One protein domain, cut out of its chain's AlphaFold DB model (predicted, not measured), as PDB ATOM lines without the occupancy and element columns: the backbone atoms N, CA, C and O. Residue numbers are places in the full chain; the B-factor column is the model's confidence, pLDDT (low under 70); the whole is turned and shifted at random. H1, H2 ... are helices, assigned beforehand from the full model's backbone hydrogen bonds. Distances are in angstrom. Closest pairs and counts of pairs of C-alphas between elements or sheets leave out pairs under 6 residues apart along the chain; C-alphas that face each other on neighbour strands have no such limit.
ATOM      1  N   GLU A 646      -0.340  10.980  49.259       70.38
ATOM      2  CA  GLU A 646      -0.815  11.860  48.180       70.38
ATOM      3  C   GLU A 646      -2.257  11.531  47.784       70.38
ATOM      4  O   GLU A 646      -3.140  12.368  47.940       70.38
ATOM      5  N   ARG A 647      -2.522  10.283  47.369       75.06
ATOM      6  CA  ARG A 647      -3.873   9.829  46.991       75.06
ATOM      7  C   ARG A 647      -4.875  10.078  48.104       75.06
ATOM      8  O   ARG A 647      -5.968  10.581  47.862       75.06
ATOM      9  N   ARG A 648      -4.470   9.789  49.344       81.69
ATOM     10  CA  ARG A 648      -5.260  10.086  50.536       81.69
ATOM     11  C   ARG A 648      -5.596  11.575  50.622       81.69
ATOM     12  O   ARG A 648      -6.754  11.908  50.851       81.69
ATOM     13  N   ALA A 649      -4.618  12.463  50.447       83.19
ATOM     14  CA  ALA A 649      -4.855  13.904  50.460       83.19
ATOM     15  C   ALA A 649      -5.828  14.333  49.348       83.19
ATOM     16  O   ALA A 649      -6.775  15.068  49.629       83.19
ATOM     17  N   SER A 650      -5.672  13.804  48.134       83.12
ATOM     18  CA  SER A 650      -6.538  14.120  46.993       83.12
ATOM     19  C   SER A 650      -8.000  13.710  47.217       83.12
ATOM     20  O   SER A 650      -8.906  14.421  46.780       83.12
ATOM     21  N   ARG A 662     -24.461  13.328  52.056       82.25
ATOM     22  CA  ARG A 662     -25.206  12.284  52.783       82.25
ATOM     23  C   ARG A 662     -26.303  12.891  53.653       82.25
ATOM     24  O   ARG A 662     -27.445  12.456  53.577       82.25
ATOM     25  N   VAL A 663     -25.981  13.929  54.429       75.00
ATOM     26  CA  VAL A 663     -26.975  14.635  55.259       75.00
ATOM     27  C   VAL A 663     -28.085  15.225  54.388       75.00
ATOM     28  O   VAL A 663     -29.260  15.084  54.721       75.00
ATOM     29  N   ARG A 664     -27.723  15.824  53.247       72.00
ATOM     30  CA  ARG A 664     -28.689  16.396  52.301       72.00
ATOM     31  C   ARG A 664     -29.588  15.338  51.673       72.00
ATOM     32  O   ARG A 664     -30.799  15.500  51.743       72.00
ATOM     33  N   CYS A 665     -29.023  14.253  51.149       72.00
ATOM     34  CA  CYS A 665     -29.770  13.142  50.555       72.00
ATOM     35  C   CYS A 665     -30.746  12.531  51.567       72.00
ATOM     36  O   CYS A 665     -31.901  12.297  51.235       72.00
ATOM     37  N   VAL A 666     -30.320  12.340  52.820       69.44
ATOM     38  CA  VAL A 666     -31.187  11.835  53.898       69.44
ATOM     39  C   VAL A 666     -32.317  12.812  54.216       69.44
ATOM     40  O   VAL A 666     -33.458  12.391  54.357       69.44
ATOM     41  N   SER A 667     -32.017  14.110  54.323       64.94
ATOM     42  CA  SER A 667     -33.037  15.132  54.601       64.94
ATOM     43  C   SER A 667     -33.958  15.428  53.410       64.94
ATOM     44  O   SER A 667     -35.060  15.923  53.610       64.94
ATOM     45  N   GLY A 668     -33.493  15.160  52.186       64.06
ATOM     46  CA  GLY A 668     -34.180  15.462  50.934       64.06
ATOM     47  C   GLY A 668     -34.986  14.294  50.365       64.06
ATOM     48  O   GLY A 668     -35.862  14.522  49.546       64.06
ATOM     49  N   LEU A 669     -34.738  13.053  50.791       67.06
ATOM     50  CA  LEU A 669     -35.552  11.885  50.430       67.06
ATOM     51  C   LEU A 669     -36.688  11.699  51.446       67.06
ATOM     52  O   LEU A 669     -36.696  10.743  52.223       67.06
ATOM     53  N   ASP A 670     -37.640  12.632  51.466       64.94
ATOM     54  CA  ASP A 670     -38.854  12.484  52.271       64.94
ATOM     55  C   ASP A 670     -39.892  11.563  51.592       64.94
ATOM     56  O   ASP A 670     -39.768  11.183  50.423       64.94
ATOM     57  N   GLN A 671     -40.944  11.181  52.327       65.75
ATOM     58  CA  GLN A 671     -42.006  10.312  51.798       65.75
ATOM     59  C   GLN A 671     -42.741  10.921  50.591       65.75
ATOM     60  O   GLN A 671     -43.244  10.176  49.753       65.75
ATOM     61  N   SER A 672     -42.794  12.251  50.479       59.91
ATOM     62  CA  SER A 672     -43.482  12.945  49.385       59.91
ATOM     63  C   SER A 672     -42.684  12.898  48.080       59.91
ATOM     64  O   SER A 672     -43.247  12.696  47.007       59.91
ATOM     65  N   ILE A 673     -41.360  12.979  48.179       64.81
ATOM     66  CA  ILE A 673     -40.407  12.931  47.070       64.81
ATOM     67  C   ILE A 673     -40.233  11.499  46.572       64.81
ATOM     68  O   ILE A 673     -40.201  11.267  45.365       64.81
ATOM     69  N   VAL A 674     -40.176  10.523  47.484       68.44
ATOM     70  CA  VAL A 674     -40.193   9.100  47.115       68.44
ATOM     71  C   VAL A 674     -41.484   8.772  46.359       68.44
ATOM     72  O   VAL A 674     -41.426   8.141  45.305       68.44
ATOM     73  N   ALA A 675     -42.632   9.279  46.820       67.44
ATOM     74  CA  ALA A 675     -43.900   9.131  46.111       67.44
ATOM     75  C   ALA A 675     -43.906   9.851  44.747       67.44
ATOM     76  O   ALA A 675     -44.461   9.323  43.784       67.44
ATOM     77  N   ALA A 676     -43.259  11.015  44.622       67.44
ATOM     78  CA  ALA A 676     -43.115  11.732  43.352       67.44
ATOM     79  C   ALA A 676     -42.255  10.957  42.335       67.44
ATOM     80  O   ALA A 676     -42.634  10.826  41.173       67.44
ATOM     81  N   LEU A 677     -41.138  10.366  42.772       69.56
ATOM     82  CA  LEU A 677     -40.298   9.510  41.927       69.56
ATOM     83  C   LEU A 677     -41.053   8.245  41.487       69.56
ATOM     84  O   LEU A 677     -41.009   7.877  40.312       69.56
ATOM     85  N   GLN A 678     -41.809   7.628  42.400       69.25
ATOM     86  CA  GLN A 678     -42.617   6.435  42.125       69.25
ATOM     87  C   GLN A 678     -43.839   6.704  41.226       69.25
ATOM     88  O   GLN A 678     -44.278   5.800  40.515       69.25
ATOM     89  N   SER A 679     -44.383   7.925  41.229       66.50
ATOM     90  CA  SER A 679     -45.581   8.304  40.458       66.50
ATOM     91  C   SER A 679     -45.295   8.921  39.083       66.50
ATOM     92  O   SER A 679     -46.236   9.176  38.331       66.50
ATOM     93  N   SER A 680     -44.026   9.125  38.718       63.31
ATOM     94  CA  SER A 680     -43.632   9.685  37.416       63.31
ATOM     95  C   SER A 680     -44.033   8.777  36.228       63.31
ATOM     96  O   SER A 680     -43.663   7.599  36.181       63.31
ATOM     97  N   GLN A 681     -44.812   9.318  35.273       57.44
ATOM     98  CA  GLN A 681     -45.350   8.597  34.097       57.44
ATOM     99  C   GLN A 681     -44.864   9.117  32.717       57.44
ATOM    100  O   GLN A 681     -45.144   8.462  31.715       57.44
ATOM    101  N   ASP A 682     -44.122  10.233  32.622       53.75
ATOM    102  CA  ASP A 682     -43.795  10.882  31.331       53.75
ATOM    103  C   ASP A 682     -42.488  10.401  30.660       53.75
ATOM    104  O   ASP A 682     -41.431  10.332  31.284       53.75
ATOM    105  N   ALA A 683     -42.555  10.123  29.349       50.06
ATOM    106  CA  ALA A 683     -41.580   9.319  28.593       50.06
ATOM    107  C   ALA A 683     -40.219   9.957  28.193       50.06
ATOM    108  O   ALA A 683     -39.244   9.210  28.167       50.06
ATOM    109  N   PRO A 684     -40.057  11.262  27.879       48.47
ATOM    110  CA  PRO A 684     -38.742  11.788  27.474       48.47
ATOM    111  C   PRO A 684     -37.818  12.143  28.656       48.47
ATOM    112  O   PRO A 684     -36.603  12.040  28.542       48.47
ATOM    113  N   HIS A 685     -38.378  12.498  29.817       55.66
ATOM    114  CA  HIS A 685     -37.627  12.914  31.019       55.66
ATOM    115  C   HIS A 685     -37.227  11.741  31.925       55.66
ATOM    116  O   HIS A 685     -36.371  11.853  32.801       55.66
ATOM    117  N   HIS A 686     -37.839  10.588  31.678       64.44
ATOM    118  CA  HIS A 686     -37.614   9.330  32.369       64.44
ATOM    119  C   HIS A 686     -36.197   8.779  32.191       64.44
ATOM    120  O   HIS A 686     -35.644   8.184  33.116       64.44
ATOM    121  N   PHE A 687     -35.573   9.023  31.036       74.50
ATOM    122  CA  PHE A 687     -34.255   8.478  30.733       74.50
ATOM    123  C   PHE A 687     -33.185   8.992  31.708       74.50
ATOM    124  O   PHE A 687     -32.558   8.192  32.392       74.50
ATOM    125  N   HIS A 688     -33.032  10.309  31.872       77.00
ATOM    126  CA  HIS A 688     -32.008  10.869  32.766       77.00
ATOM    127  C   HIS A 688     -32.248  10.510  34.242       77.00
ATOM    128  O   HIS A 688     -31.307  10.169  34.958       77.00
ATOM    129  N   ILE A 689     -33.508  10.517  34.694       78.25
ATOM    130  CA  ILE A 689     -33.879  10.128  36.065       78.25
ATOM    131  C   ILE A 689     -33.551   8.649  36.305       78.25
ATOM    132  O   ILE A 689     -32.911   8.310  37.304       78.25
ATOM    133  N   SER A 690     -33.966   7.771  35.388       79.50
ATOM    134  CA  SER A 690     -33.721   6.331  35.494       79.50
ATOM    135  C   SER A 690     -32.237   6.001  35.456       79.50
ATOM    136  O   SER A 690     -31.807   5.154  36.230       79.50
ATOM    137  N   GLN A 691     -31.434   6.721  34.670       84.88
ATOM    138  CA  GLN A 691     -29.984   6.550  34.661       84.88
ATOM    139  C   GLN A 691     -29.321   6.923  35.997       84.88
ATOM    140  O   GLN A 691     -28.486   6.169  36.498       84.88
ATOM    141  N   VAL A 692     -29.695   8.051  36.612       85.50
ATOM    142  CA  VAL A 692     -29.135   8.454  37.918       85.50
ATOM    143  C   VAL A 692     -29.534   7.461  39.008       85.50
ATOM    144  O   VAL A 692     -28.693   7.043  39.805       85.50
ATOM    145  N   VAL A 693     -30.797   7.028  39.028       84.69
ATOM    146  CA  VAL A 693     -31.275   6.014  39.980       84.69
ATOM    147  C   VAL A 693     -30.581   4.672  39.746       84.69
ATOM    148  O   VAL A 693     -30.138   4.049  40.711       84.69
ATOM    149  N   LYS A 694     -30.410   4.251  38.489       86.50
ATOM    150  CA  LYS A 694     -29.658   3.046  38.123       86.50
ATOM    151  C   LYS A 694     -28.232   3.106  38.661       86.50
ATOM    152  O   LYS A 694     -27.796   2.163  39.314       86.50
ATOM    153  N   ALA A 695     -27.541   4.229  38.475       88.44
ATOM    154  CA  ALA A 695     -26.186   4.428  38.979       88.44
ATOM    155  C   ALA A 695     -26.106   4.320  40.516       88.44
ATOM    156  O   ALA A 695     -25.211   3.663  41.048       88.44
ATOM    157  N   VAL A 696     -27.072   4.900  41.237       87.94
ATOM    158  CA  VAL A 696     -27.178   4.761  42.701       87.94
ATOM    159  C   VAL A 696     -27.384   3.301  43.109       87.94
ATOM    160  O   VAL A 696     -26.720   2.817  44.027       87.94
ATOM    161  N   LEU A 697     -28.295   2.586  42.445       86.56
ATOM    162  CA  LEU A 697     -28.596   1.192  42.769       86.56
ATOM    163  C   LEU A 697     -27.419   0.264  42.468       86.56
ATOM    164  O   LEU A 697     -27.144  -0.609  43.285       86.56
ATOM    165  N   LEU A 698     -26.700   0.472  41.364       86.75
ATOM    166  CA  LEU A 698     -25.490  -0.287  41.039       86.75
ATOM    167  C   LEU A 698     -24.397  -0.091  42.097       86.75
ATOM    168  O   LEU A 698     -23.743  -1.058  42.473       86.75
ATOM    169  N   LEU A 699     -24.242   1.123  42.641       86.50
ATOM    170  CA  LEU A 699     -23.296   1.381  43.733       86.50
ATOM    171  C   LEU A 699     -23.699   0.696  45.045       86.50
ATOM    172  O   LEU A 699     -22.844   0.164  45.749       86.50
ATOM    173  N   LEU A 700     -24.989   0.701  45.389       85.25
ATOM    174  CA  LEU A 700     -25.489   0.119  46.641       85.25
ATOM    175  C   LEU A 700     -25.667  -1.406  46.593       85.25
ATOM    176  O   LEU A 700     -25.629  -2.044  47.645       85.25
ATOM    177  N   TYR A 701     -25.890  -1.962  45.401       83.81
ATOM    178  CA  TYR A 701     -26.180  -3.375  45.148       83.81
ATOM    179  C   TYR A 701     -25.360  -3.902  43.953       83.81
ATOM    180  O   TYR A 701     -25.950  -4.262  42.925       83.81
ATOM    181  N   PRO A 702     -24.014  -3.956  44.061       78.62
ATOM    182  CA  PRO A 702     -23.130  -4.476  43.010       78.62
ATOM    183  C   PRO A 702     -23.571  -5.841  42.474       78.62
ATOM    184  O   PRO A 702     -23.495  -6.116  41.283       78.62
ATOM    185  N   GLU A 703     -24.096  -6.706  43.342       79.06
ATOM    186  CA  GLU A 703     -24.533  -8.059  42.999       79.06
ATOM    187  C   GLU A 703     -25.731  -8.128  42.037       79.06
ATOM    188  O   GLU A 703     -26.094  -9.214  41.585       79.06
ATOM    189  N   ARG A 704     -26.374  -6.992  41.746       75.25
ATOM    190  CA  ARG A 704     -27.556  -6.884  40.875       75.25
ATOM    191  C   ARG A 704     -27.247  -6.292  39.501       75.25
ATOM    192  O   ARG A 704     -28.175  -5.922  38.775       75.25
ATOM    193  N   GLU A 705     -25.973  -6.186  39.146       76.88
ATOM    194  CA  GLU A 705     -25.532  -5.804  37.809       76.88
ATOM    195  C   GLU A 705     -26.138  -6.735  36.735       76.88
ATOM    196  O   GLU A 705     -26.142  -7.956  36.890       76.88
ATOM    197  N   GLY A 706     -26.718  -6.156  35.675       69.94
ATOM    198  CA  GLY A 706     -27.368  -6.904  34.585       69.94
ATOM    199  C   GLY A 706     -28.655  -7.647  34.973       69.94
ATOM    200  O   GLY A 706     -29.074  -8.575  34.276       69.94
ATOM    201  N   SER A 707     -29.273  -7.293  36.106       76.50
ATOM    202  CA  SER A 707     -30.544  -7.872  36.544       76.50
ATOM    203  C   SER A 707     -31.744  -7.052  36.064       76.50
ATOM    204  O   SER A 707     -31.682  -5.833  35.923       76.50
ATOM    205  N   VAL A 708     -32.908  -7.701  35.941       66.06
ATOM    206  CA  VAL A 708     -34.181  -7.018  35.621       66.06
ATOM    207  C   VAL A 708     -34.492  -5.895  36.629       66.06
ATOM    208  O   VAL A 708     -35.163  -4.929  36.290       66.06
ATOM    209  N   HIS A 709     -33.960  -5.974  37.855       64.88
ATOM    210  CA  HIS A 709     -34.162  -4.964  38.894       64.88
ATOM    211  C   HIS A 709     -33.369  -3.662  38.699       64.88
ATOM    212  O   HIS A 709     -33.676  -2.676  39.365       64.88
ATOM    213  N   THR A 710     -32.364  -3.646  37.819       66.88
ATOM    214  CA  THR A 710     -31.543  -2.465  37.494       66.88
ATOM    215  C   THR A 710     -31.719  -1.996  36.045       66.88
ATOM    216  O   THR A 710     -31.298  -0.889  35.715       66.88
ATOM    217  N   ASP A 711     -32.385  -2.791  35.200       75.69
ATOM    218  CA  ASP A 711     -32.657  -2.468  33.793       75.69
ATOM    219  C   ASP A 711     -34.122  -2.090  33.509       75.69
ATOM    220  O   ASP A 711     -34.385  -1.396  32.526       75.69
ATOM    221  N   ASP A 712     -35.072  -2.477  34.371       79.19
ATOM    222  CA  ASP A 712     -36.482  -2.080  34.267       79.19
ATOM    223  C   ASP A 712     -36.852  -0.990  35.285       79.19
ATOM    224  O   ASP A 712     -36.605  -1.114  36.487       79.19
ATOM    225  N   TRP A 713     -37.490   0.084  34.820       78.00
ATOM    226  CA  TRP A 713     -37.853   1.211  35.682       78.00
ATOM    227  C   TRP A 713     -38.931   0.884  36.699       78.00
ATOM    228  O   TRP A 713     -38.876   1.383  37.825       78.00
ATOM    229  N   ASP A 714     -39.909   0.062  36.333       77.38
ATOM    230  CA  ASP A 714     -40.963  -0.304  37.270       77.38
ATOM    231  C   ASP A 714     -40.385  -1.125  38.428       77.38
ATOM    232  O   ASP A 714     -40.752  -0.898  39.583       77.38
ATOM    233  N   GLN A 715     -39.385  -1.968  38.163       78.00
ATOM    234  CA  GLN A 715     -38.611  -2.635  39.212       78.00
ATOM    235  C   GLN A 715     -37.710  -1.681  40.012       78.00
ATOM    236  O   GLN A 715     -37.683  -1.771  41.242       78.00
ATOM    237  N   MET A 716     -37.008  -0.744  39.364       78.94
ATOM    238  CA  MET A 716     -36.172   0.245  40.061       78.94
ATOM    239  C   MET A 716     -36.999   1.117  41.018       78.94
ATOM    240  O   MET A 716     -36.584   1.347  42.156       78.94
ATOM    241  N   LYS A 717     -38.207   1.537  40.615       75.81
ATOM    242  CA  LYS A 717     -39.143   2.302  41.461       75.81
ATOM    243  C   LYS A 717     -39.489   1.579  42.759       75.81
ATOM    244  O   LYS A 717     -39.576   2.221  43.804       75.81
ATOM    245  N   MET A 718     -39.640   0.256  42.710       74.62
ATOM    246  CA  MET A 718     -39.922  -0.561  43.895       74.62
ATOM    247  C   MET A 718     -38.730  -0.641  44.858       74.62
ATOM    248  O   MET A 718     -38.920  -0.900  46.047       74.62
ATOM    249  N   MET A 719     -37.507  -0.408  44.373       74.38
ATOM    250  CA  MET A 719     -36.294  -0.369  45.196       74.38
ATOM    251  C   MET A 719     -36.046   1.004  45.833       74.38
ATOM    252  O   MET A 719     -35.426   1.083  46.897       74.38
ATOM    253  N   VAL A 720     -36.557   2.080  45.228       74.69
ATOM    254  CA  VAL A 720     -36.539   3.424  45.820       74.69
ATOM    255  C   VAL A 720     -37.527   3.450  46.988       74.69
ATOM    256  O   VAL A 720     -38.730   3.617  46.814       74.69
ATOM    257  N   SER A 721     -37.011   3.246  48.199       70.44
ATOM    258  CA  SER A 721     -37.780   3.209  49.446       70.44
ATOM    259  C   SER A 721     -37.190   4.161  50.485       70.44
ATOM    260  O   SER A 721     -36.095   4.692  50.311       70.44
ATOM    261  N   THR A 722     -37.868   4.339  51.618       65.25
ATOM    262  CA  THR A 722     -37.324   5.116  52.744       65.25
ATOM    263  C   THR A 722     -36.030   4.519  53.325       65.25
ATOM    264  O   THR A 722     -35.253   5.247  53.935       65.25
ATOM    265  N   ASP A 723     -35.751   3.223  53.111       74.44
ATOM    266  CA  ASP A 723     -34.479   2.576  53.497       74.44
ATOM    267  C   ASP A 723     -33.297   3.048  52.627       74.44
ATOM    268  O   ASP A 723     -32.143   3.009  53.059       74.44
ATOM    269  N   LEU A 724     -33.570   3.565  51.420       77.38
ATOM    270  CA  LEU A 724     -32.545   4.081  50.512       77.38
ATOM    271  C   LEU A 724     -31.757   5.227  51.158       77.38
ATOM    272  O   LEU A 724     -30.530   5.233  51.101       77.38
ATOM    273  N   GLY A 725     -32.442   6.151  51.840       75.75
ATOM    274  CA  GLY A 725     -31.792   7.253  52.556       75.75
ATOM    275  C   GLY A 725     -30.821   6.755  53.632       75.75
ATOM    276  O   GLY A 725     -29.694   7.239  53.726       75.75
ATOM    277  N   TYR A 726     -31.213   5.729  54.395       78.25
ATOM    278  CA  TYR A 726     -30.355   5.121  55.415       78.25
ATOM    279  C   TYR A 726     -29.115   4.449  54.812       78.25
ATOM    280  O   TYR A 726     -28.009   4.592  55.344       78.25
ATOM    281  N   ARG A 727     -29.264   3.760  53.675       82.19
ATOM    282  CA  ARG A 727     -28.135   3.140  52.962       82.19
ATOM    283  C   ARG A 727     -27.187   4.176  52.373       82.19
ATOM    284  O   ARG A 727     -25.985   4.071  52.600       82.19
ATOM    285  N   LEU A 728     -27.711   5.211  51.718       83.50
ATOM    286  CA  LEU A 728     -26.918   6.328  51.192       83.50
ATOM    287  C   LEU A 728     -26.088   7.004  52.291       83.50
ATOM    288  O   LEU A 728     -24.925   7.336  52.071       83.50
ATOM    289  N   ALA A 729     -26.656   7.158  53.492       78.50
ATOM    290  CA  ALA A 729     -25.974   7.749  54.642       78.50
ATOM    291  C   ALA A 729     -24.784   6.923  55.159       78.50
ATOM    292  O   ALA A 729     -23.868   7.476  55.771       78.50
ATOM    293  N   ARG A 730     -24.808   5.601  54.959       80.38
ATOM    294  CA  ARG A 730     -23.826   4.652  55.511       80.38
ATOM    295  C   ARG A 730     -22.884   4.056  54.471       80.38
ATOM    296  O   ARG A 730     -21.937   3.383  54.857       80.38
ATOM    297  N   PHE A 731     -23.154   4.265  53.188       83.94
ATOM    298  CA  PHE A 731     -22.364   3.712  52.097       83.94
ATOM    299  C   PHE A 731     -20.960   4.310  52.068       83.94
ATOM    300  O   PHE A 731     -20.827   5.520  51.888       83.94
ATOM    301  N   GLU A 732     -19.933   3.474  52.189       81.50
ATOM    302  CA  GLU A 732     -18.531   3.876  52.076       81.50
ATOM    303  C   GLU A 732     -17.945   3.408  50.730       81.50
ATOM    304  O   GLU A 732     -17.861   2.201  50.511       81.50
ATOM    305  N   PRO A 733     -17.528   4.329  49.833       80.31
ATOM    306  CA  PRO A 733     -17.050   3.971  48.491       80.31
ATOM    307  C   PRO A 733     -15.777   3.115  48.476       80.31
ATOM    308  O   PRO A 733     -15.551   2.379  47.527       80.31
ATOM    309  N   LEU A 734     -14.950   3.216  49.521       77.56
ATOM    310  CA  LEU A 734     -13.670   2.503  49.633       77.56
ATOM    311  C   LEU A 734     -13.792   1.132  50.317       77.56
ATOM    312  O   LEU A 734     -12.778   0.457  50.518       77.56
ATOM    313  N   ALA A 735     -15.007   0.710  50.675       76.38
ATOM    314  CA  ALA A 735     -15.207  -0.560  51.349       76.38
ATOM    315  C   ALA A 735     -14.892  -1.728  50.415       76.38
ATOM    316  O   ALA A 735     -15.324  -1.762  49.267       76.38
ATOM    317  N   THR A 736     -14.201  -2.748  50.930       66.69
ATOM    318  CA  THR A 736     -13.790  -3.939  50.154       66.69
ATOM    319  C   THR A 736     -14.957  -4.706  49.520       66.69
ATOM    320  O   THR A 736     -14.756  -5.475  48.578       66.69
ATOM    321  N   ALA A 737     -16.172  -4.500  50.038       60.78
ATOM    322  CA  ALA A 737     -17.417  -5.057  49.521       60.78
ATOM    323  C   ALA A 737     -17.944  -4.340  48.260       60.78
ATOM    324  O   ALA A 737     -18.775  -4.906  47.552       60.78
ATOM    325  N   VAL A 738     -17.474  -3.126  47.956       67.62
ATOM    326  CA  VAL A 738     -17.870  -2.363  46.766       67.62
ATOM    327  C   VAL A 738     -17.008  -2.821  45.589       67.62
ATOM    328  O   VAL A 738     -15.886  -2.364  45.393       67.62
ATOM    329  N   ARG A 739     -17.521  -3.778  44.813       67.44
ATOM    330  CA  ARG A 739     -16.919  -4.248  43.555       67.44
ATOM    331  C   ARG A 739     -17.882  -3.956  42.415       67.44
ATOM    332  O   ARG A 739     -18.606  -4.842  41.984       67.44
ATOM    333  N   VAL A 740     -17.934  -2.694  42.010       67.44
ATOM    334  CA  VAL A 740     -18.811  -2.215  40.936       67.44
ATOM    335  C   VAL A 740     -17.928  -1.770  39.779       67.44
ATOM    336  O   VAL A 740     -16.903  -1.129  40.016       67.44
ATOM    337  N   ASP A 741     -18.322  -2.086  38.548       76.62
ATOM    338  CA  ASP A 741     -17.672  -1.541  37.360       76.62
ATOM    339  C   ASP A 741     -17.883  -0.014  37.294       76.62
ATOM    340  O   ASP A 741     -18.989   0.491  37.065       76.62
ATOM    341  N   SER A 742     -16.807   0.741  37.534       78.38
ATOM    342  CA  SER A 742     -16.823   2.204  37.501       78.38
ATOM    343  C   SER A 742     -17.144   2.760  36.115       78.38
ATOM    344  O   SER A 742     -17.740   3.834  36.028       78.38
ATOM    345  N   GLU A 743     -16.783   2.051  35.041       82.38
ATOM    346  CA  GLU A 743     -17.087   2.467  33.669       82.38
ATOM    347  C   GLU A 743     -18.581   2.319  33.383       82.38
ATOM    348  O   GLU A 743     -19.191   3.229  32.817       82.38
ATOM    349  N   LEU A 744     -19.201   1.234  33.859       83.88
ATOM    350  CA  LEU A 744     -20.644   1.021  33.747       83.88
ATOM    351  C   LEU A 744     -21.432   2.121  34.467       83.88
ATOM    352  O   LEU A 744     -22.332   2.731  33.885       83.88
ATOM    353  N   VAL A 745     -21.097   2.413  35.724       84.94
ATOM    354  CA  VAL A 745     -21.797   3.454  36.497       84.94
ATOM    355  C   VAL A 745     -21.552   4.837  35.893       84.94
ATOM    356  O   VAL A 745     -22.483   5.640  35.813       84.94
ATOM    357  N   HIS A 746     -20.338   5.112  35.403       84.56
ATOM    358  CA  HIS A 746     -20.056   6.343  34.673       84.56
ATOM    359  C   HIS A 746     -20.885   6.448  33.388       84.56
ATOM    360  O   HIS A 746     -21.455   7.503  33.127       84.56
ATOM    361  N   SER A 747     -21.027   5.363  32.620       85.31
ATOM    362  CA  SER A 747     -21.825   5.347  31.387       85.31
ATOM    363  C   SER A 747     -23.301   5.676  31.627       85.31
ATOM    364  O   SER A 747     -23.926   6.292  30.770       85.31
ATOM    365  N   CYS A 748     -23.835   5.343  32.809       84.38
ATOM    366  CA  CYS A 748     -25.198   5.711  33.189       84.38
ATOM    367  C   CYS A 748     -25.338   7.238  33.288       84.38
ATOM    368  O   CYS A 748     -26.287   7.820  32.775       84.38
ATOM    369  N   ILE A 749     -24.383   7.916  33.927       85.44
ATOM    370  CA  ILE A 749     -24.450   9.370  34.140       85.44
ATOM    371  C   ILE A 749     -23.800  10.194  33.015       85.44
ATOM    372  O   ILE A 749     -23.911  11.422  33.011       85.44
ATOM    373  N   ALA A 750     -23.130   9.541  32.063       81.62
ATOM    374  CA  ALA A 750     -22.490  10.181  30.924       81.62
ATOM    375  C   ALA A 750     -23.541  10.822  30.004       81.62
ATOM    376  O   ALA A 750     -24.466  10.166  29.534       81.62
ATOM    377  N   GLY A 751     -23.399  12.125  29.747       73.31
ATOM    378  CA  GLY A 751     -24.343  12.890  28.925       73.31
ATOM    379  C   GLY A 751     -25.596  13.379  29.659       73.31
ATOM    380  O   GLY A 751     -26.443  14.005  29.033       73.31
ATOM    381  N   VAL A 752     -25.723  13.137  30.969       79.12
ATOM    382  CA  VAL A 752     -26.762  13.767  31.799       79.12
ATOM    383  C   VAL A 752     -26.276  15.152  32.225       79.12
ATOM    384  O   VAL A 752     -25.349  15.262  33.036       79.12
ATOM    385  N   GLU A 753     -26.899  16.219  31.719       73.69
ATOM    386  CA  GLU A 753     -26.583  17.567  32.186       73.69
ATOM    387  C   GLU A 753     -27.261  17.843  33.530       73.69
ATOM    388  O   GLU A 753     -28.476  17.750  33.689       73.69
ATOM    389  N   ARG A 754     -26.476  18.278  34.520       73.50
ATOM    390  CA  ARG A 754     -27.000  18.600  35.858       73.50
ATOM    391  C   ARG A 754     -28.134  19.636  35.818       73.50
ATOM    392  O   ARG A 754     -29.065  19.555  36.610       73.50
ATOM    393  N   ARG A 755     -28.071  20.597  34.887       69.25
ATOM    394  CA  ARG A 755     -29.093  21.645  34.720       69.25
ATOM    395  C   ARG A 755     -30.453  21.078  34.314       69.25
ATOM    396  O   ARG A 755     -31.469  21.632  34.725       69.25
ATOM    397  N   GLU A 756     -30.480  19.990  33.550       69.62
ATOM    398  CA  GLU A 756     -31.717  19.314  33.146       69.62
ATOM    399  C   GLU A 756     -32.402  18.662  34.352       69.62
ATOM    400  O   GLU A 756     -33.623  18.696  34.460       69.62
ATOM    401  N   LEU A 757     -31.625  18.177  35.329       70.69
ATOM    402  CA  LEU A 757     -32.152  17.612  36.576       70.69
ATOM    403  C   LEU A 757     -32.825  18.683  37.460       70.69
ATOM    404  O   LEU A 757     -33.835  18.404  38.107       70.69
ATOM    405  N   GLY A 758     -32.303  19.915  37.455       60.31
ATOM    406  CA  GLY A 758     -32.803  21.036  38.262       60.31
ATOM    407  C   GLY A 758     -34.084  21.701  37.753       60.31
ATOM    408  O   GLY A 758     -34.856  22.246  38.547       60.31
ATOM    409  N   GLN A 759     -34.365  21.627  36.445       57.72
ATOM    410  CA  GLN A 759     -35.569  22.212  35.827       57.72
ATOM    411  C   GLN A 759     -36.878  21.579  36.327       57.72
ATOM    412  O   GLN A 759     -37.947  22.173  36.197       57.72
ATOM    413  N   HIS A 760     -36.799  20.404  36.952       53.78
ATOM    414  CA  HIS A 760     -37.946  19.645  37.446       53.78
ATOM    415  C   HIS A 760     -38.313  19.938  38.911       53.78
ATOM    416  O   HIS A 760     -39.222  19.313  39.453       53.78
ATOM    417  N   GLY A 761     -37.618  20.870  39.580       49.97
ATOM    418  CA  GLY A 761     -37.890  21.234  40.980       49.97
ATOM    419  C   GLY A 761     -37.543  20.143  42.004       49.97
ATOM    420  O   GLY A 761     -37.741  20.337  43.204       49.97
ATOM    421  N   SER A 762     -36.984  19.011  41.567       57.81
ATOM    422  CA  SER A 762     -36.559  17.899  42.411       57.81
ATOM    423  C   SER A 762     -35.087  18.048  42.820       57.81
ATOM    424  O   SER A 762     -34.220  17.271  42.430       57.81
ATOM    425  N   LEU A 763     -34.828  18.998  43.726       58.97
ATOM    426  CA  LEU A 763     -33.579  19.123  44.506       58.97
ATOM    427  C   LEU A 763     -32.917  17.785  44.941       58.97
ATOM    428  O   LEU A 763     -31.688  17.720  44.969       58.97
ATOM    429  N   PRO A 764     -33.667  16.709  45.268       69.00
ATOM    430  CA  PRO A 764     -33.088  15.418  45.643       69.00
ATOM    431  C   PRO A 764     -32.361  14.692  44.505       69.00
ATOM    432  O   PRO A 764     -31.445  13.925  44.779       69.00
ATOM    433  N   LEU A 765     -32.743  14.909  43.243       76.38
ATOM    434  CA  LEU A 765     -32.140  14.208  42.106       76.38
ATOM    435  C   LEU A 765     -30.768  14.789  41.742       76.38
ATOM    436  O   LEU A 765     -29.845  14.033  41.447       76.38
ATOM    437  N   GLU A 766     -30.614  16.113  41.839       78.25
ATOM    438  CA  GLU A 766     -29.306  16.773  41.760       78.25
ATOM    439  C   GLU A 766     -28.369  16.256  42.860       78.25
ATOM    440  O   GLU A 766     -27.214  15.936  42.590       78.25
ATOM    441  N   ASP A 767     -28.884  16.105  44.086       79.31
ATOM    442  CA  ASP A 767     -28.104  15.611  45.225       79.31
ATOM    443  C   ASP A 767     -27.697  14.136  45.058       79.31
ATOM    444  O   ASP A 767     -26.575  13.772  45.419       79.31
ATOM    445  N   LEU A 768     -28.552  13.298  44.458       83.31
ATOM    446  CA  LEU A 768     -28.213  11.915  44.097       83.31
ATOM    447  C   LEU A 768     -27.167  11.847  42.978       83.31
ATOM    448  O   LEU A 768     -26.223  11.065  43.079       83.31
ATOM    449  N   TYR A 769     -27.295  12.676  41.940       85.50
ATOM    450  CA  TYR A 769     -26.289  12.782  40.880       85.50
ATOM    451  C   TYR A 769     -24.928  13.208  41.448       85.50
ATOM    452  O   TYR A 769     -23.901  12.594  41.151       85.50
ATOM    453  N   ASP A 770     -24.918  14.229  42.309       84.50
ATOM    454  CA  ASP A 770     -23.712  14.714  42.979       84.50
ATOM    455  C   ASP A 770     -23.100  13.618  43.866       84.50
ATOM    456  O   ASP A 770     -21.883  13.431  43.872       84.50
ATOM    457  N   TRP A 771     -23.934  12.845  44.570       88.19
ATOM    458  CA  TRP A 771     -23.495  11.719  45.391       88.19
ATOM    459  C   TRP A 771     -22.812  10.630  44.550       88.19
ATOM    460  O   TRP A 771     -21.700  10.224  44.887       88.19
ATOM    461  N   VAL A 772     -23.407  10.214  43.422       89.00
ATOM    462  CA  VAL A 772     -22.808   9.221  42.503       89.00
ATOM    463  C   VAL A 772     -21.490   9.741  41.934       89.00
ATOM    464  O   VAL A 772     -20.486   9.032  41.962       89.00
ATOM    465  N   SER A 773     -21.472  10.988  41.457       87.62
ATOM    466  CA  SER A 773     -20.286  11.623  40.871       87.62
ATOM    467  C   SER A 773     -19.109  11.660  41.853       87.62
ATOM    468  O   SER A 773     -17.976  11.354  41.475       87.62
ATOM    469  N   ILE A 774     -19.364  11.960  43.132       88.62
ATOM    470  CA  ILE A 774     -18.330  11.937  44.172       88.62
ATOM    471  C   ILE A 774     -17.885  10.509  44.495       88.62
ATOM    472  O   ILE A 774     -16.684  10.281  44.622       88.62
ATOM    473  N   CYS A 775     -18.809   9.550  44.603       88.44
ATOM    474  CA  CYS A 775     -18.463   8.142  44.817       88.44
ATOM    475  C   CYS A 775     -17.545   7.617  43.702       88.44
ATOM    476  O   CYS A 775     -16.502   7.045  44.003       88.44
ATOM    477  N   LEU A 776     -17.871   7.890  42.433       86.06
ATOM    478  CA  LEU A 776     -17.025   7.527  41.292       86.06
ATOM    479  C   LEU A 776     -15.664   8.212  41.330       86.06
ATOM    480  O   LEU A 776     -14.647   7.562  41.105       86.06
ATOM    481  N   SER A 777     -15.643   9.505  41.665       85.81
ATOM    482  CA  SER A 777     -14.392  10.248  41.800       85.81
ATOM    483  C   SER A 777     -13.496   9.602  42.856       85.81
ATOM    484  O   SER A 777     -12.326   9.376  42.583       85.81
ATOM    485  N   ILE A 778     -14.040   9.230  44.021       85.25
ATOM    486  CA  ILE A 778     -13.290   8.549  45.090       85.25
ATOM    487  C   ILE A 778     -12.766   7.184  44.626       85.25
ATOM    488  O   ILE A 778     -11.611   6.879  44.896       85.25
ATOM    489  N   CYS A 779     -13.574   6.387  43.921       81.25
ATOM    490  CA  CYS A 779     -13.159   5.069  43.427       81.25
ATOM    491  C   CYS A 779     -12.115   5.128  42.298       81.25
ATOM    492  O   CYS A 779     -11.457   4.128  42.034       81.25
ATOM    493  N   SER A 780     -11.981   6.270  41.614       75.00
ATOM    494  CA  SER A 780     -11.026   6.453  40.510       75.00
ATOM    495  C   SER A 780      -9.592   6.812  40.943       75.00
ATOM    496  O   SER A 780      -8.698   6.815  40.097       75.00
ATOM    497  N   TYR A 781      -9.368   7.108  42.233       65.50
ATOM    498  CA  TYR A 781      -8.047   7.368  42.843       65.50
ATOM    499  C   TYR A 781      -7.425   6.084  43.413       65.50
ATOM    500  O   TYR A 781      -6.178   5.910  43.313       65.50
TER     501      TYR A 781
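Overview. This is residues 646 to 650 and 662 to 781 of the 781 residues of an uncharacterized protein of Hucho hucho (huchen) (UniProt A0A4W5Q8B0). Two longer helices, H4 and H10, cross in the core, and H8 packs on both of them, running opposite ways to each. H2 and H7 lie side by side, with H2 packed on H10; H6 and little H5 pack on H4, H9 packs on H10, and the short piece H1 is set apart beyond the last residues of H10. The printed part has 125 residues, with ten named helices, H1 to H10 in order along the chain, and no named strand; its class is all helix. It is compact, with a radius of gyration of the C-alphas of 14.0 A, yet its outline is elongated, spanning 45 by 29 by 28 A.

Arrangement. Start at H1, residues 646 to 650, which touches no helix. Beyond the cut, look at H2, residues 662 to 668. It touches H7, residues 722 to 730, at a shallow tilt of 20 degrees, opposite ways; their closest C-alphas, those of Val 666 and Gly 725, are 4.8 A apart. H2 also touches H10, residues 763 to 779, at a shallow tilt of 17 degrees, opposite ways, closest at C-alphas 668 and 764, 5.4 A apart. H3, residues 671 to 679, only just touches H6, residues 713 to 719, with 3 pairs of C-alphas within 8 A; the closest, those of Gln 678 and Lys 717, are 5.4 A apart. Next comes H4, residues 686 to 700, which with H10 is a hub, each touching four other helices. H4 touches H10 at a steep tilt of 46 degrees, the same way, through residues 765 to 772 of H10 alone; the closest C-alphas are those of Val 692 and Tyr 769, 6.0 A apart. H4 touches H8, residues 742 to 749, at a shallow tilt of 27 degrees, opposite ways, with C-alphas 691 and 748 closest at 5.1 A. With residues 690 to 694 alone H4 touches H6, at a steep tilt of 40 degrees; C-alphas 690 and 713 are closest, 6.6 A apart. With residues 694 to 698 alone it touches H5, residues 708 to 711, closest at C-alphas 694 and 710, 5.9 A apart. H5 and H6 touch only at the corner. H8 touches H10 at a shallow tilt of 21 degrees, opposite ways, with C-alphas 742 and 776 closest at 6.5 A. H9, residues 754 to 758, touches residues 765 to 769 of H10 alone, closest at C-alphas 757 and 766, 6.0 A apart. The helix packing is mostly aligned, the helices' lines running at small angles to each other: of the 7 pairs of helices that touch and have a tilt, those that touch only at the corner or at their ends left out, 5 are at a shallow tilt. On the backbone, every O i to N i+4 pair is within hydrogen-bond range in H1, H2, H3, H4, H9 and H10, against 2 of 3 in H6, 4 of 5 in H7 and 3 of 4 in H8; H5 is too short for such a pair.

Along the chain. Find C-alpha 646 at (-0.815, 11.860, 48.180), where H1 begins. H2 begins at C-alpha 662, and H3 follows, 12.1 A long. Find C-alpha 686 at (-37.614, 9.330, 32.369); from there H4 runs 20.9 A to C-alpha 700. After H5 and H6 come H7, 13.8 A, and H8, 11.0 A, then H9. H10, the longest, runs 24.8 A to C-alpha 779 at (-13.159, 5.069, 43.427).

Size, cuts and confidence. The C-alphas farthest apart, those of Glu 646 and Gln 681, are 46.8 A apart. Residues 651 to 661 are not printed, and C-alphas 650 and 662 are 19.6 A apart across the cut. The link from H7 to H8 is long, with 11 residues. Mean pLDDT of the printed part is 74.7; 41 residues are under 70, among them 666 to 686 and 758 to 764.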